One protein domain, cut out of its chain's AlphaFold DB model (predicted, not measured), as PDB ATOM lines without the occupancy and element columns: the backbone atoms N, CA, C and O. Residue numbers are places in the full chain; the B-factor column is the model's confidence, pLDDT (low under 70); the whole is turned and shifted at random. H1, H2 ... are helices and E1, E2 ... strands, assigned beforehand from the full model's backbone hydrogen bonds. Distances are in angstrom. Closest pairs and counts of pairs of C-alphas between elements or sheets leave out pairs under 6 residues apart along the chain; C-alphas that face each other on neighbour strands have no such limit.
ATOM      1  N   ALA A  46     119.022 151.262  94.269       97.31
ATOM      2  CA  ALA A  46     120.296 150.699  94.695       97.31
ATOM      3  C   ALA A  46     120.307 149.176  94.496       97.31
ATOM      4  O   ALA A  46     119.386 148.488  94.938       97.31
ATOM      5  N   LEU A  47     121.349 148.657  93.850       97.94
ATOM      6  CA  LEU A  47     121.538 147.232  93.599       97.94
ATOM      7  C   LEU A  47     122.959 146.811  93.991       97.94
ATOM      8  O   LEU A  47     123.923 147.459  93.571       97.94
ATOM      9  N   PRO A  48     123.123 145.723  94.762       97.38
ATOM     10  CA  PRO A  48     124.437 145.172  95.039       97.38
ATOM     11  C   PRO A  48     125.003 144.552  93.761       97.38
ATOM     12  O   PRO A  48     124.301 143.834  93.046       97.38
ATOM     13  N   VAL A  49     126.279 144.806  93.495       96.88
ATOM     14  CA  VAL A  49     126.990 144.279  92.329       96.88
ATOM     15  C   VAL A  49     127.837 143.096  92.771       96.88
ATOM     16  O   VAL A  49     128.688 143.228  93.652       96.88
ATOM     17  N   HIS A  50     127.586 141.945  92.164       95.62
ATOM     18  CA  HIS A  50     128.326 140.708  92.349       95.62
ATOM     19  C   HIS A  50     129.136 140.428  91.093       95.62
ATOM     20  O   HIS A  50     128.687 140.692  89.976       95.62
ATOM     21  N   LEU A  51     130.348 139.931  91.289       92.88
ATOM     22  CA  LEU A  51     131.238 139.533  90.215       92.88
ATOM     23  C   LEU A  51     131.273 138.009  90.154       92.88
ATOM     24  O   LEU A  51     131.617 137.374  91.151       92.88
ATOM     25  N   LEU A  52     130.939 137.453  88.991       89.31
ATOM     26  CA  LEU A  52     131.294 136.081  88.657       89.31
ATOM     27  C   LEU A  52     132.730 136.092  88.145       89.31
ATOM     28  O   LEU A  52     133.002 136.624  87.065       89.31
ATOM     29  N   ASP A  53     133.647 135.594  88.969       76.50
ATOM     30  CA  ASP A  53     135.067 135.588  88.648       76.50
ATOM     31  C   ASP A  53     135.357 134.479  87.620       76.50
ATOM     32  O   ASP A  53     135.123 133.303  87.911       76.50
ATOM     33  N   PRO A  54     135.856 134.816  86.415       67.44
ATOM     34  CA  PRO A  54     136.203 133.812  85.415       67.44
ATOM     35  C   PRO A  54     137.315 132.859  85.881       67.44
ATOM     36  O   PRO A  54     137.421 131.764  85.342       67.44
ATOM     37  N   ALA A  55     138.135 133.241  86.869       66.25
ATOM     38  CA  ALA A  55     139.188 132.381  87.405       66.25
ATOM     39  C   ALA A  55     138.653 131.285  88.344       66.25
ATOM     40  O   ALA A  55     139.281 130.236  88.474       66.25
ATOM     41  N   THR A  56     137.503 131.508  88.991       63.56
ATOM     42  CA  THR A  56     136.862 130.524  89.884       63.56
ATOM     43  C   THR A  56     135.694 129.793  89.214       63.56
ATOM     44  O   THR A  56     135.292 128.715  89.661       63.56
ATOM     45  N   ALA A  57     135.177 130.330  88.105       61.03
ATOM     46  CA  ALA A  57     134.198 129.683  87.243       61.03
ATOM     47  C   ALA A  57     134.863 128.598  86.364       61.03
ATOM     48  O   ALA A  57     135.209 128.828  85.208       61.03
ATOM     49  N   THR A  58     135.081 127.402  86.916       57.97
ATOM     50  CA  THR A  58     135.474 126.217  86.130       57.97
ATOM     51  C   THR A  58     134.267 125.627  85.387       57.97
ATOM     52  O   THR A  58     133.122 125.911  85.718       57.97
ATOM     53  N   VAL A  59     134.488 124.754  84.396       52.34
ATOM     54  CA  VAL A  59     133.395 124.079  83.655       52.34
ATOM     55  C   VAL A  59     132.450 123.301  84.591       52.34
ATOM     56  O   VAL A  59     131.261 123.190  84.317       52.34
ATOM     57  N   ALA A  60     132.949 122.827  85.739       46.31
ATOM     58  CA  ALA A  60     132.149 122.156  86.767       46.31
ATOM     59  C   ALA A  60     131.267 123.112  87.601       46.31
ATOM     60  O   ALA A  60     130.426 122.650  88.369       46.31
ATOM     61  N   THR A  61     131.445 124.429  87.463       53.00
ATOM     62  CA  THR A  61     130.720 125.464  88.208       53.00
ATOM     63  C   THR A  61     129.836 126.331  87.306       53.00
ATOM     64  O   THR A  61     129.413 127.409  87.700       53.00
ATOM     65  N   ALA A  62     129.459 125.859  86.114       61.88
ATOM     66  CA  ALA A  62     128.457 126.508  85.255       61.88
ATOM     67  C   ALA A  62     127.009 126.348  85.783       61.88
ATOM     68  O   ALA A  62     126.085 126.092  85.017       61.88
ATOM     69  N   SER A  63     126.820 126.464  87.098       70.31
ATOM     70  CA  SER A  63     125.548 126.278  87.793       70.31
ATOM     71  C   SER A  63     125.293 127.396  88.806       70.31
ATOM     72  O   SER A  63     126.174 128.193  89.134       70.31
ATOM     73  N   SER A  64     124.086 127.433  89.353       74.38
ATOM     74  CA  SER A  64     123.641 128.269  90.464       74.38
ATOM     75  C   SER A  64     124.555 128.153  91.693       74.38
ATOM     76  O   SER A  64     124.681 129.113  92.454       74.38
ATOM     77  N   ALA A  65     125.308 127.053  91.840       76.00
ATOM     78  CA  ALA A  65     126.365 126.934  92.843       76.00
ATOM     79  C   ALA A  65     127.475 127.988  92.662       76.00
ATOM     80  O   ALA A  65     127.943 128.551  93.650       76.00
ATOM     81  N   ALA A  66     127.855 128.346  91.429       78.56
ATOM     82  CA  ALA A  66     128.804 129.441  91.215       78.56
ATOM     83  C   ALA A  66     128.239 130.803  91.596       78.56
ATOM     84  O   ALA A  66     129.003 131.680  91.994       78.56
ATOM     85  N   LEU A  67     126.917 131.000  91.519       85.31
ATOM     86  CA  LEU A  67     126.305 132.242  91.989       85.31
ATOM     87  C   LEU A  67     126.486 132.417  93.499       85.31
ATOM     88  O   LEU A  67     126.673 133.549  93.954       85.31
ATOM     89  N   ALA A  68     126.498 131.324  94.268       81.88
ATOM     90  CA  ALA A  68     126.769 131.361  95.703       81.88
ATOM     91  C   ALA A  68     128.197 131.840  96.026       81.88
ATOM     92  O   ALA A  68     128.387 132.548  97.013       81.88
ATOM     93  N   GLU A  69     129.166 131.535  95.160       82.38
ATOM     94  CA  GLU A  69     130.574 131.943  95.295       82.38
ATOM     95  C   GLU A  69     130.846 133.372  94.789       82.38
ATOM     96  O   GLU A  69     131.953 133.902  94.929       82.38
ATOM     97  N   THR A  70     129.852 134.039  94.187       88.12
ATOM     98  CA  THR A  70     130.057 135.388  93.649       88.12
ATOM     99  C   THR A  70     130.367 136.396  94.752       88.12
ATOM    100  O   THR A  70     129.626 136.590  95.720       88.12
ATOM    101  N   ARG A  71     131.460 137.140  94.574       88.06
ATOM    102  CA  ARG A  71     131.849 138.186  95.522       88.06
ATOM    103  C   ARG A  71     131.091 139.476  95.236       88.06
ATOM    104  O   ARG A  71     131.148 140.011  94.127       88.06
ATOM    105  N   ARG A  72     130.469 140.061  96.264       92.94
ATOM    106  CA  ARG A  72     129.935 141.430  96.189       92.94
ATOM    107  C   ARG A  72     131.079 142.445  96.108       92.94
ATOM    108  O   ARG A  72     131.825 142.628  97.067       92.94
ATOM    109  N   THR A  73     131.195 143.140  94.980       93.06
ATOM    110  CA  THR A  73     132.265 144.115  94.711       93.06
ATOM    111  C   THR A  73     131.870 145.553  95.047       93.06
ATOM    112  O   THR A  73     132.743 146.394  95.281       93.06
ATOM    113  N   GLY A  74     130.570 145.844  95.109       95.44
ATOM    114  CA  GLY A  74     130.088 147.205  95.305       95.44
ATOM    115  C   GLY A  74     128.576 147.356  95.213       95.44
ATOM    116  O   GLY A  74     127.831 146.382  95.339       95.44
ATOM    117  N   TRP A  75     128.136 148.595  94.994       97.56
ATOM    118  CA  TRP A  75     126.735 148.941  94.745       97.56
ATOM    119  C   TRP A  75     126.608 149.908  93.580       97.56
ATOM    120  O   TRP A  75     127.336 150.902  93.531       97.56
ATOM    121  N   ARG A  76     125.613 149.652  92.733       97.69
ATOM    122  CA  ARG A  76     125.176 150.547  91.668       97.69
ATOM    123  C   ARG A  76     123.885 151.243  92.078       97.69
ATOM    124  O   ARG A  76     122.955 150.596  92.552       97.69
ATOM    125  N   PHE A  77     123.808 152.543  91.837       98.12
ATOM    126  CA  PHE A  77     122.599 153.349  91.988       98.12
ATOM    127  C   PHE A  77     122.224 153.917  90.623       98.12
ATOM    128  O   PHE A  77     123.096 154.404  89.912       98.12
ATOM    129  N   LEU A  78     120.948 153.888  90.247       97.25
ATOM    130  CA  LEU A  78     120.481 154.631  89.077       97.25
ATOM    131  C   LEU A  78     120.371 156.109  89.438       97.25
ATOM    132  O   LEU A  78     119.709 156.457  90.415       97.25
ATOM    133  N   VAL A  79     121.006 156.972  88.650       95.88
ATOM    134  CA  VAL A  79     120.907 158.422  88.810       95.88
ATOM    135  C   VAL A  79     119.755 158.911  87.947       95.88
ATOM    136  O   VAL A  79     119.766 158.729  86.728       95.88
ATOM    137  N   MET A  80     118.766 159.505  88.602       93.56
ATOM    138  CA  MET A  80     117.562 160.048  87.986       93.56
ATOM    139  C   MET A  80     117.671 161.561  87.887       93.56
ATOM    140  O   MET A  80     118.121 162.195  88.836       93.56
ATOM    141  N   ASP A  81     117.217 162.133  86.781       90.44
ATOM    142  CA  ASP A  81     116.892 163.554  86.677       90.44
ATOM    143  C   ASP A  81     115.424 163.662  86.249       90.44
ATOM    144  O   ASP A  81     115.067 163.286  85.127       90.44
ATOM    145  N   GLY A  82     114.559 164.053  87.189       88.06
ATOM    146  CA  GLY A  82     113.120 163.816  87.079       88.06
ATOM    147  C   GLY A  82     112.815 162.315  86.991       88.06
ATOM    148  O   GLY A  82     113.316 161.525  87.793       88.06
ATOM    149  N   ASP A  83     112.035 161.914  85.987       87.50
ATOM    150  CA  ASP A  83     111.640 160.513  85.755       87.50
ATOM    151  C   ASP A  83     112.608 159.727  84.857       87.50
ATOM    152  O   ASP A  83     112.383 158.558  84.524       87.50
ATOM    153  N   GLU A  84     113.716 160.349  84.465       89.88
ATOM    154  CA  GLU A  84     114.624 159.810  83.469       89.88
ATOM    155  C   GLU A  84     115.938 159.330  84.083       89.88
ATOM    156  O   GLU A  84     116.590 160.049  84.841       89.88
ATOM    157  N   VAL A  85     116.386 158.137  83.687       93.56
ATOM    158  CA  VAL A  85     117.712 157.631  84.066       93.56
ATOM    159  C   VAL A  85     118.765 158.331  83.215       93.56
ATOM    160  O   VAL A  85     118.790 158.161  81.997       93.56
ATOM    161  N   VAL A  86     119.657 159.084  83.855       92.62
ATOM    162  CA  VAL A  86     120.735 159.816  83.169       92.62
ATOM    163  C   VAL A  86     122.080 159.101  83.243       92.62
ATOM    164  O   VAL A  86     122.897 159.237  82.337       92.62
ATOM    165  N   GLY A 105     127.962 155.737  82.316       88.50
ATOM    166  CA  GLY A 105     127.002 156.116  81.279       88.50
ATOM    167  C   GLY A 105     126.696 154.968  80.325       88.50
ATOM    168  O   GLY A 105     126.947 153.798  80.618       88.50
ATOM    169  N   GLY A 106     126.172 155.315  79.152       87.62
ATOM    170  CA  GLY A 106     125.880 154.351  78.092       87.62
ATOM    171  C   GLY A 106     124.548 153.610  78.281       87.62
ATOM    172  O   GLY A 106     123.650 154.113  78.958       87.62
ATOM    173  N   PRO A 107     124.375 152.430  77.661       88.88
ATOM    174  CA  PRO A 107     123.077 151.751  77.607       88.88
ATOM    175  C   PRO A 107     122.694 151.043  78.916       88.88
ATOM    176  O   PRO A 107     121.509 150.835  79.189       88.88
ATOM    177  N   TYR A 108     123.676 150.685  79.749       91.06
ATOM    178  CA  TYR A 108     123.467 149.830  80.919       91.06
ATOM    179  C   TYR A 108     122.535 150.404  82.005       91.06
ATOM    180  O   TYR A 108     121.749 149.624  82.549       91.06
ATOM    181  N   PRO A 109     122.541 151.709  82.349       94.25
ATOM    182  CA  PRO A 109     121.599 152.258  83.330       94.25
ATOM    183  C   PRO A 109     120.129 152.093  82.907       94.25
ATOM    184  O   PRO A 109     119.307 151.606  83.685       94.25
ATOM    185  N   LEU A 110     119.799 152.406  81.648       95.50
ATOM    186  CA  LEU A 110     118.450 152.202  81.108       95.50
ATOM    187  C   LEU A 110     118.105 150.714  80.984       95.50
ATOM    188  O   LEU A 110     116.995 150.306  81.335       95.50
ATOM    189  N   ALA A 111     119.061 149.887  80.552       97.06
ATOM    190  CA  ALA A 111     118.901 148.437  80.509       97.06
ATOM    191  C   ALA A 111     118.608 147.857  81.907       97.06
ATOM    192  O   ALA A 111     117.742 146.994  82.047       97.06
ATOM    193  N   THR A 112     119.251 148.379  82.954       97.75
ATOM    194  CA  THR A 112     118.991 147.999  84.352       97.75
ATOM    195  C   THR A 112     117.555 148.333  84.753       97.75
ATOM    196  O   THR A 112     116.851 147.476  85.288       97.75
ATOM    197  N   LEU A 113     117.075 149.547  84.453       97.12
ATOM    198  CA  LEU A 113     115.691 149.929  84.749       97.12
ATOM    199  C   LEU A 113     114.683 149.041  84.002       97.12
ATOM    200  O   LEU A 113     113.680 148.614  84.579       97.12
ATOM    201  N   ARG A 114     114.950 148.728  82.729       97.50
ATOM    202  CA  ARG A 114     114.119 147.808  81.940       97.50
ATOM    203  C   ARG A 114     114.106 146.401  82.539       97.50
ATOM    204  O   ARG A 114     113.027 145.828  82.670       97.50
ATOM    205  N   ALA A 115     115.258 145.878  82.957       98.00
ATOM    206  CA  ALA A 115     115.352 144.581  83.621       98.00
ATOM    207  C   ALA A 115     114.575 144.562  84.949       98.00
ATOM    208  O   ALA A 115     113.844 143.613  85.206       98.00
ATOM    209  N   LEU A 116     114.631 145.634  85.752       97.50
ATOM    210  CA  LEU A 116     113.833 145.754  86.981       97.50
ATOM    211  C   LEU A 116     112.324 145.756  86.697       97.50
ATOM    212  O   LEU A 116     111.553 145.134  87.428       97.50
ATOM    213  N   ARG A 117     111.883 146.432  85.629       96.25
ATOM    214  CA  ARG A 117     110.480 146.389  85.185       96.25
ATOM    215  C   ARG A 117     110.079 144.977  84.752       96.25
ATOM    216  O   ARG A 117     108.988 144.540  85.106       96.25
ATOM    217  N   GLN A 118     110.952 144.266  84.039       96.62
ATOM    218  CA  GLN A 118     110.708 142.876  83.658       96.62
ATOM    219  C   GLN A 118     110.632 141.958  84.880       96.62
ATOM    220  O   GLN A 118     109.706 141.162  84.977       96.62
ATOM    221  N   ALA A 119     111.545 142.120  85.840       96.56
ATOM    222  CA  ALA A 119     111.546 141.371  87.089       96.56
ATOM    223  C   ALA A 119     110.230 141.547  87.849       96.56
ATOM    224  O   ALA A 119     109.610 140.561  88.223       96.56
ATOM    225  N   ARG A 120     109.752 142.791  88.005       95.62
ATOM    226  CA  ARG A 120     108.461 143.070  88.660       95.62
ATOM    227  C   ARG A 120     107.289 142.374  87.965       95.62
ATOM    228  O   ARG A 120     106.408 141.874  88.651       95.62
ATOM    229  N   LYS A 121     107.269 142.344  86.627       94.62
ATOM    230  CA  LYS A 121     106.227 141.641  85.859       94.62
ATOM    231  C   LYS A 121     106.316 140.128  86.038       94.62
ATOM    232  O   LYS A 121     105.303 139.498  86.304       94.62
ATOM    233  N   HIS A 122     107.518 139.570  85.911       93.06
ATOM    234  CA  HIS A 122     107.770 138.137  86.032       93.06
ATOM    235  C   HIS A 122     107.386 137.612  87.417       93.06
ATOM    236  O   HIS A 122     106.749 136.571  87.530       93.06
ATOM    237  N   THR A 123     107.715 138.361  88.468       92.81
ATOM    238  CA  THR A 123     107.439 137.916  89.829       92.81
ATOM    239  C   THR A 123     106.025 138.244  90.289       92.81
ATOM    240  O   THR A 123     105.601 137.642  91.255       92.81
ATOM    241  N   ALA A 124     105.247 139.112  89.628       90.38
ATOM    242  CA  ALA A 124     103.969 139.640  90.140       90.38
ATOM    243  C   ALA A 124     102.986 138.597  90.721       90.38
ATOM    244  O   ALA A 124     102.325 138.895  91.716       90.38
ATOM    245  N   ALA A 125     102.910 137.400  90.128       86.25
ATOM    246  CA  ALA A 125     102.036 136.303  90.564       86.25
ATOM    247  C   ALA A 125     102.738 135.234  91.431       86.25
ATOM    248  O   ALA A 125     102.106 134.272  91.857       86.25
ATOM    249  N   SER A 126     104.039 135.380  91.685       86.12
ATOM    250  CA  SER A 126     104.829 134.451  92.492       86.12
ATOM    251  C   SER A 126     104.602 134.670  93.989       86.12
ATOM    252  O   SER A 126     104.454 135.802  94.461       86.12
ATOM    253  N   GLN A 127     104.614 133.575  94.746       86.94
ATOM    254  CA  GLN A 127     104.628 133.598  96.210       86.94
ATOM    255  C   GLN A 127     106.049 133.793  96.769       86.94
ATOM    256  O   GLN A 127     106.205 134.258  97.896       86.94
ATOM    257  N   THR A 128     107.080 133.512  95.967       89.44
ATOM    258  CA  THR A 128     108.486 133.615  96.361       89.44
ATOM    259  C   THR A 128     108.943 135.065  96.391       89.44
ATOM    260  O   THR A 128     108.819 135.785  95.404       89.44
ATOM    261  N   VAL A 129     109.560 135.493  97.491       91.81
ATOM    262  CA  VAL A 129     110.190 136.817  97.582       91.81
ATOM    263  C   VAL A 129     111.624 136.771  97.054       91.81
ATOM    264  O   VAL A 129     112.465 136.034  97.570       91.81
ATOM    265  N   PHE A 130     111.913 137.619  96.072       93.69
ATOM    266  CA  PHE A 130     113.201 137.809  95.425       93.69
ATOM    267  C   PHE A 130     113.847 139.148  95.807       93.69
ATOM    268  O   PHE A 130     113.186 140.190  95.888       93.69
ATOM    269  N   LEU A 131     115.173 139.126  95.954       94.75
ATOM    270  CA  LEU A 131     116.036 140.302  96.024       94.75
ATOM    271  C   LEU A 131     116.781 140.468  94.692       94.75
ATOM    272  O   LEU A 131     117.552 139.580  94.322       94.75
ATOM    273  N   PRO A 132     116.615 141.597  93.986       97.19
ATOM    274  CA  PRO A 132     117.387 141.895  92.798       97.19
ATOM    275  C   PRO A 132     118.831 142.269  93.153       97.19
ATOM    276  O   PRO A 132     119.104 143.014  94.097       97.19
ATOM    277  N   ARG A 133     119.760 141.774  92.344       97.19
ATOM    278  CA  ARG A 133     121.206 141.993  92.405       97.19
ATOM    279  C   ARG A 133     121.712 142.202  90.982       97.19
ATOM    280  O   ARG A 133     121.081 141.746  90.037       97.19
ATOM    281  N   LEU A 134     122.845 142.863  90.803       97.62
ATOM    282  CA  LEU A 134     123.535 142.857  89.514       97.62
ATOM    283  C   LEU A 134     124.619 141.790  89.536       97.62
ATOM    284  O   LEU A 134     125.397 141.732  90.483       97.62
ATOM    285  N   LEU A 135     124.672 140.981  88.486       96.50
ATOM    286  CA  LEU A 135     125.723 140.009  88.231       96.50
ATOM    287  C   LEU A 135     126.558 140.504  87.052       96.50
ATOM    288  O   LEU A 135     126.067 140.569  85.926       96.50
ATOM    289  N   SER A 136     127.805 140.875  87.314       93.88
ATOM    290  CA  SER A 136     128.797 141.168  86.284       93.88
ATOM    291  C   SER A 136     129.504 139.876  85.890       93.88
ATOM    292  O   SER A 136     129.998 139.164  86.765       93.88
ATOM    293  N   VAL A 137     129.577 139.599  84.588       90.75
ATOM    294  CA  VAL A 137     130.269 138.430  84.031       90.75
ATOM    295  C   VAL A 137     131.255 138.914  82.963       90.75
ATOM    296  O   VAL A 137     130.940 138.909  81.768       90.75
ATOM    297  N   PRO A 138     132.449 139.388  83.371       87.81
ATOM    298  CA  PRO A 138     133.406 140.000  82.452       87.81
ATOM    299  C   PRO A 138     133.870 139.065  81.337       87.81
ATOM    300  O   PRO A 138     134.064 139.533  80.222       87.81
ATOM    301  N   GLY A 139     133.976 137.756  81.605       84.50
ATOM    302  CA  GLY A 139     134.361 136.757  80.597       84.50
ATOM    303  C   GLY A 139     133.439 136.717  79.371       84.50
ATOM    304  O   GLY A 139     133.869 136.311  78.298       84.50
ATOM    305  N   HIS A 140     132.204 137.211  79.504       85.50
ATOM    306  CA  HIS A 140     131.229 137.323  78.417       85.50
ATOM    307  C   HIS A 140     130.837 138.775  78.112       85.50
ATOM    308  O   HIS A 140     129.860 139.006  77.402       85.50
ATOM    309  N   TYR A 141     131.560 139.758  78.669       87.69
ATOM    310  CA  TYR A 141     131.249 141.191  78.573       87.69
ATOM    311  C   TYR A 141     129.779 141.518  78.874       87.69
ATOM    312  O   TYR A 141     129.192 142.436  78.300       87.69
ATOM    313  N   MET A 142     129.173 140.755  79.786       90.50
ATOM    314  CA  MET A 142     127.747 140.845  80.061       90.50
ATOM    315  C   MET A 142     127.471 141.256  81.501       90.50
ATOM    316  O   MET A 142     128.269 141.061  82.419       90.50
ATOM    317  N   THR A 143     126.286 141.816  81.708       95.56
ATOM    318  CA  THR A 143     125.710 142.027  83.034       95.56
ATOM    319  C   THR A 143     124.287 141.490  83.018       95.56
ATOM    320  O   THR A 143     123.572 141.679  82.037       95.56
ATOM    321  N   ALA A 144     123.856 140.856  84.101       97.31
ATOM    322  CA  ALA A 144     122.486 140.398  84.282       97.31
ATOM    323  C   ALA A 144     121.897 140.961  85.580       97.31
ATOM    324  O   ALA A 144     122.609 141.194  86.559       97.31
ATOM    325  N   LEU A 145     120.584 141.179  85.592       98.12
ATOM    326  CA  LEU A 145     119.834 141.338  86.826       98.12
ATOM    327  C   LEU A 145     119.557 139.938  87.372       98.12
ATOM    328  O   LEU A 145     118.856 139.152  86.744       98.12
ATOM    329  N   TRP A 146     120.115 139.641  88.532       97.38
ATOM    330  CA  TRP A 146     119.960 138.382  89.237       97.38
ATOM    331  C   TRP A 146     118.890 138.525  90.318       97.38
ATOM    332  O   TRP A 146     119.016 139.349  91.224       97.38
ATOM    333  N   LEU A 147     117.817 137.747  90.209       95.62
ATOM    334  CA  LEU A 147     116.754 137.665  91.200       95.62
ATOM    335  C   LEU A 147     117.041 136.489  92.125       95.62
ATOM    336  O   LEU A 147     116.933 135.337  91.715       95.62
ATOM    337  N   HIS A 148     117.387 136.806  93.369       92.75
ATOM    338  CA  HIS A 148     117.752 135.806  94.358       92.75
ATOM    339  C   HIS A 148     116.635 135.575  95.383       92.75
ATOM    340  O   HIS A 148     116.242 136.543  96.048       92.75
ATOM    341  N   PRO A 149     116.138 134.341  95.567       91.56
ATOM    342  CA  PRO A 149     115.079 134.044  96.527       91.56
ATOM    343  C   PRO A 149     115.572 134.166  97.980       91.56
ATOM    344  O   PRO A 149     116.684 133.763  98.323       91.56
ATOM    345  N   VAL A 150     114.750 134.755  98.855       84.19
ATOM    346  CA  VAL A 150     115.142 135.087 100.244       84.19
ATOM    347  C   VAL A 150     114.823 133.979 101.243       84.19
ATOM    348  O   VAL A 150     115.629 133.737 102.138       84.19
ATOM    349  N   LEU A 151     113.657 133.341 101.113       72.81
ATOM    350  CA  LEU A 151     113.100 132.443 102.137       72.81
ATOM    351  C   LEU A 151     113.041 130.978 101.680       72.81
ATOM    352  O   LEU A 151     113.354 130.094 102.468       72.81
ATOM    353  N   ASP A 152     112.771 130.723 100.397       64.88
ATOM    354  CA  ASP A 152     112.533 129.373  99.862       64.88
ATOM    355  C   ASP A 152     113.611 128.927  98.864       64.88
ATOM    356  O   ASP A 152     113.306 128.410  97.790       64.88
ATOM    357  N   ARG A 153     114.898 129.122  99.194       60.25
ATOM    358  CA  ARG A 153     116.015 128.774  98.283       60.25
ATOM    359  C   ARG A 153     116.015 127.311  97.831       60.25
ATOM    360  O   ARG A 153     116.479 127.022  96.741       60.25
ATOM    361  N   ALA A 154     115.519 126.395  98.663       60.25
ATOM    362  CA  ALA A 154     115.459 124.973  98.323       60.25
ATOM    363  C   ALA A 154     114.372 124.641  97.283       60.25
ATOM    364  O   ALA A 154     114.422 123.577  96.679       60.25
ATOM    365  N   GLN A 155     113.384 125.523  97.096       66.50
ATOM    366  CA  GLN A 155     112.218 125.280  96.237       66.50
ATOM    367  C   GLN A 155     112.122 126.265  95.065       66.50
ATOM    368  O   GLN A 155     111.405 126.007  94.104       66.50
ATOM    369  N   SER A 156     112.814 127.403  95.140       80.56
ATOM    370  CA  SER A 156     112.816 128.433  94.103       80.56
ATOM    371  C   SER A 156     114.216 128.614  93.538       80.56
ATOM    372  O   SER A 156     115.149 128.899  94.287       80.56
ATOM    373  N   ALA A 157     114.341 128.487  92.220       87.12
ATOM    374  CA  ALA A 157     115.591 128.718  91.512       87.12
ATOM    375  C   ALA A 157     115.931 130.216  91.426       87.12
ATOM    376  O   ALA A 157     115.053 131.089  91.456       87.12
ATOM    377  N   ASP A 158     117.225 130.507  91.313       92.56
ATOM    378  CA  ASP A 158     117.706 131.832  90.938       92.56
ATOM    379  C   ASP A 158     117.292 132.145  89.489       92.56
ATOM    380  O   ASP A 158     117.369 131.295  88.605       92.56
ATOM    381  N   VAL A 159     116.886 133.390  89.230       94.75
ATOM    382  CA  VAL A 159     116.502 133.844  87.882       94.75
ATOM    383  C   VAL A 159     117.468 134.923  87.412       94.75
ATOM    384  O   VAL A 159     117.763 135.871  88.145       94.75
ATOM    385  N   LEU A 160     117.936 134.819  86.171       96.50
ATOM    386  CA  LEU A 160     118.816 135.796  85.537       96.50
ATOM    387  C   LEU A 160     118.089 136.504  84.391       96.50
ATOM    388  O   LEU A 160     117.519 135.875  83.510       96.50
ATOM    389  N   ILE A 161     118.128 137.835  84.379       97.94
ATOM    390  CA  ILE A 161     117.616 138.670  83.287       97.94
ATOM    391  C   ILE A 161     118.807 139.419  82.672       97.94
ATOM    392  O   ILE A 161     119.237 140.430  83.238       97.94
ATOM    393  N   PRO A 162     119.364 138.968  81.534       97.44
ATOM    394  CA  PRO A 162     120.481 139.630  80.863       97.44
ATOM    395  C   PRO A 162     120.143 141.080  80.501       97.44
ATOM    396  O   PRO A 162     119.049 141.380  80.018       97.44
ATOM    397  N   LEU A 163     121.068 142.008  80.734       97.44
ATOM    398  CA  LEU A 163     120.932 143.390  80.277       97.44
ATOM    399  C   LEU A 163     121.411 143.497  78.829       97.44
ATOM    400  O   LEU A 163     122.281 142.750  78.397       97.44
ATOM    401  N   ALA A 164     120.872 144.468  78.095       95.00
ATOM    402  CA  ALA A 164     121.455 144.875  76.827       95.00
ATOM    403  C   ALA A 164     122.734 145.718  77.055       95.00
ATOM    404  O   ALA A 164     122.735 146.568  77.954       95.00
ATOM    405  N   PRO A 165     123.770 145.562  76.213       93.12
ATOM    406  CA  PRO A 165     123.926 144.507  75.207       93.12
ATOM    407  C   PRO A 165     124.146 143.130  75.856       93.12
ATOM    408  O   PRO A 165     124.926 143.002  76.800       93.12
ATOM    409  N   ALA A 166     123.449 142.116  75.339       91.81
ATOM    410  CA  ALA A 166     123.618 140.722  75.740       91.81
ATOM    411  C   ALA A 166     124.609 140.022  74.791       91.81
ATOM    412  O   ALA A 166     124.736 140.447  73.636       91.81
ATOM    413  N   PRO A 167     125.317 138.976  75.251       88.69
ATOM    414  CA  PRO A 167     126.224 138.216  74.401       88.69
ATOM    415  C   PRO A 167     125.457 137.478  73.295       88.69
ATOM    416  O   PRO A 167     124.243 137.283  73.373       88.69
ATOM    417  N   LEU A 168     126.174 137.065  72.245       85.19
ATOM    418  CA  LEU A 168     125.582 136.317  71.134       85.19
ATOM    419  C   LEU A 168     124.874 135.052  71.637       85.19
ATOM    420  O   LEU A 168     125.366 134.366  72.528       85.19
ATOM    421  N   GLY A 169     123.708 134.758  71.061       86.62
ATOM    422  CA  GLY A 169     122.869 133.632  71.479       86.62
ATOM    423  C   GLY A 169     122.034 133.887  72.740       86.62
ATOM    424  O   GLY A 169     121.172 133.072  73.053       86.62
ATOM    425  N   VAL A 170     122.215 135.020  73.430       91.50
ATOM    426  CA  VAL A 170     121.430 135.392  74.614       91.50
ATOM    427  C   VAL A 170     120.512 136.566  74.294       91.50
ATOM    428  O   VAL A 170     120.942 137.619  73.823       91.50
ATOM    429  N   THR A 171     119.224 136.414  74.596       94.44
ATOM    430  CA  THR A 171     118.249 137.487  74.376       94.44
ATOM    431  C   THR A 171     118.192 138.414  75.587       94.44
ATOM    432  O   THR A 171     117.863 138.005  76.698       94.44
ATOM    433  N   ALA A 172     118.483 139.699  75.378       96.00
ATOM    434  CA  ALA A 172     118.410 140.695  76.443       96.00
ATOM    435  C   ALA A 172     116.981 140.854  76.994       96.00
ATOM    436  O   ALA A 172     115.998 140.861  76.255       96.00
ATOM    437  N   HIS A 173     116.887 141.108  78.298       97.44
ATOM    438  CA  HIS A 173     115.657 141.404  79.034       97.44
ATOM    439  C   HIS A 173     114.615 140.283  79.074       97.44
ATOM    440  O   HIS A 173     113.472 140.551  79.448       97.44
ATOM    441  N   LEU A 174     114.993 139.049  78.747       96.00
ATOM    442  CA  LEU A 174     114.182 137.872  79.034       96.00
ATOM    443  C   LEU A 174     114.640 137.233  80.354       96.00
ATOM    444  O   LEU A 174     115.842 137.166  80.597       96.00
ATOM    445  N   PRO A 175     113.717 136.834  81.247       95.81
ATOM    446  CA  PRO A 175     114.059 136.003  82.395       95.81
ATOM    447  C   PRO A 175     114.465 134.601  81.943       95.81
ATOM    448  O   PRO A 175     113.745 133.980  81.165       95.81
ATOM    449  N   HIS A 176     115.585 134.122  82.467       94.19
ATOM    450  CA  HIS A 176     116.105 132.773  82.288       94.19
ATOM    451  C   HIS A 176     116.296 132.115  83.650       94.19
ATOM    452  O   HIS A 176     116.624 132.796  84.628       94.19
ATOM    453  N   ASP A 177     116.144 130.796  83.693       92.88
ATOM    454  CA  ASP A 177     116.684 130.016  84.798       92.88
ATOM    455  C   ASP A 177     118.209 130.216  84.874       92.88
ATOM    456  O   ASP A 177     118.892 130.337  83.847       92.88
ATOM    457  N   ALA A 178     118.742 130.341  86.090       92.06
ATOM    458  CA  ALA A 178     120.162 130.598  86.286       92.06
ATOM    459  C   ALA A 178     121.044 129.460  85.759       92.06
ATOM    460  O   ALA A 178     122.051 129.745  85.109       92.06
ATOM    461  N   ASP A 179     120.678 128.203  86.012       88.94
ATOM    462  CA  ASP A 179     121.463 127.039  85.599       88.94
ATOM    463  C   ASP A 179     121.488 126.909  84.074       88.94
ATOM    464  O   ASP A 179     122.551 126.700  83.481       88.94
ATOM    465  N   GLU A 180     120.342 127.124  83.424       89.81
ATOM    466  CA  GLU A 180     120.230 127.097  81.962       89.81
ATOM    467  C   GLU A 180     121.114 128.168  81.304       89.81
ATOM    468  O   GLU A 180     121.906 127.872  80.402       89.81
ATOM    469  N   LEU A 181     121.025 129.420  81.772       90.56
ATOM    470  CA  LEU A 181     121.793 130.515  81.183       90.56
ATOM    471  C   LEU A 181     123.297 130.362  81.434       90.56
ATOM    472  O   LEU A 181     124.093 130.596  80.524       90.56
ATOM    473  N   LEU A 182     123.709 129.987  82.649       88.69
ATOM    474  CA  LEU A 182     125.127 129.803  82.973       88.69
ATOM    475  C   LEU A 182     125.736 128.636  82.188       88.69
ATOM    476  O   LEU A 182     126.849 128.769  81.671       88.69
ATOM    477  N   SER A 183     124.982 127.550  82.009       86.12
ATOM    478  CA  SER A 183     125.378 126.435  81.145       86.12
ATOM    479  C   SER A 183     125.595 126.902  79.705       86.12
ATOM    480  O   SER A 183     126.644 126.630  79.121       86.12
ATOM    481  N   LEU A 184     124.667 127.682  79.143       85.12
ATOM    482  CA  LEU A 184     124.795 128.229  77.788       85.12
ATOM    483  C   LEU A 184     126.042 129.113  77.627       85.12
ATOM    484  O   LEU A 184     126.757 129.008  76.629       85.12
ATOM    485  N   LEU A 185     126.340 129.958  78.615       83.12
ATOM    486  CA  LEU A 185     127.524 130.821  78.587       83.12
ATOM    487  C   LEU A 185     128.823 130.013  78.644       83.12
ATOM    488  O   LEU A 185     129.750 130.302  77.888       83.12
ATOM    489  N   SER A 186     128.866 128.953  79.454       78.31
ATOM    490  CA  SER A 186     130.032 128.063  79.527       78.31
ATOM    491  C   SER A 186     130.345 127.379  78.188       78.31
ATOM    492  O   SER A 186     131.513 127.215  77.837       78.31
ATOM    493  N   LEU A 187     129.315 127.069  77.391       67.00
ATOM    494  CA  LEU A 187     129.457 126.504  76.047       67.00
ATOM    495  C   LEU A 187     129.973 127.542  75.036       67.00
ATOM    496  O   LEU A 187     130.809 127.225  74.191       67.00
ATOM    497  N   GLY A 188     129.510 128.792  75.138       60.19
ATOM    498  CA  GLY A 188     129.929 129.897  74.268       60.19
ATOM    499  C   GLY A 188     131.335 130.444  74.555       60.19
ATOM    500  O   GLY A 188     131.897 131.146  73.719       60.19
ATOM    501  N   GLY A 189     131.918 130.121  75.715       59.00
ATOM    502  CA  GLY A 189     133.294 130.485  76.088       59.00
ATOM    503  C   GLY A 189     134.384 129.653  75.394       59.00
ATOM    504  O   GLY A 189     135.574 129.925  75.562       59.00
ATOM    505  N   GLY A 190     134.001 128.638  74.613       45.69
ATOM    506  CA  GLY A 190     134.917 127.737  73.920       45.69
ATOM    507  C   GLY A 190     135.504 128.318  72.629       45.69
ATOM    508  O   GLY A 190     134.823 128.404  71.615       45.69
TER     509      GLY A 190
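This is residues 46 to 86 and 105 to 190 of the 197 residues of an uncharacterized protein of Streptomyces sp. 846.5 (UniProt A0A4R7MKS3). A strongly twisted six-stranded sheet curls round one long helix, H2, while H3 lies over the E6 edge of the sheet and little H1 only grazes the sheet near H3. The far half of the long strand E2, with short E3 beside it, reaches out at one end of the longest axis. The printed part has 127 residues, with three named helices and six named strands in the order E1 H1 E2 E3 H2 E4 E5 E6 H3. The sheet runs E3 E2 E1 E4 E5 E6 and is mixed; the class is mixed, helices and strands. The whole is compact, with a radius of gyration of the C-alphas of 14.2 A and spans of 46 by 34 by 27 A.

Find C-alpha 46 at (120.296, 150.699, 94.695); from there E1 runs 16.3 A over residues 46 to 51. H1, residues 64 to 68, measures 6.8 A. E2, residues 71 to 81, covers 30.7 A and ends at C-alpha 81, (116.892, 163.554, 86.677). E3 is residues 84 to 86, 6.1 A. Beyond the cut, H2 takes residues 108 to 123, 21.9 A. E4, residues 130 to 137, measures 20.5 A; E5, residues 142 to 149, 21.9 A; E6, residues 159 to 162, 9.9 A. H3, residues 178 to 188, runs 15.5 A to C-alpha 188 at (129.929, 129.897, 74.268).

Start at E1: E2 is its antiparallel neighbour, with N 47 and O 76 2.8 A apart, and E4 its parallel one, with N 50 and O 134 at 2.8 A. E4, E5 and E6 form a meander, each strand the antiparallel neighbour of the one before; look at N 133 and O 146, and at N 145 and O 161, both 2.8 A. Both its links join hairpins. E3 and E2 meet only at a point, where C-alphas 85 and 80 face each other at 4.6 A. H2 is on the sheet; its closest C-alphas to E6 are Ala 115 and Ile 161, 6.3 A, and to E3 Leu 110 and Val 85, 6.2 A. H3 is on the sheet at a height of 10.3 A, only just over E6, with 3 of its C-alphas falling on that strand, and along it at 20 degrees on the local plane. H1 and H3 only just touch, with 3 pairs of C-alphas within 8 A, the closest Ser 64 and Asp 179 at 5.5 A. H2 and H3 are apart. In H1, H2 and H3 every O i to N i+4 pair is within hydrogen-bond range.

The C-alphas of Ala 60 and Gly 82 are the two farthest apart, 45.8 A. Residues 87 to 104 are not printed, and C-alphas 86 and 105 stand 7.5 A apart across the cut. The links E1 to H1 and E6 to H3 are long. Confidence is under 70 at residues 54 to 62, 152 to 155 and 187 to 190; the mean pLDDT of the printed part is 87.1.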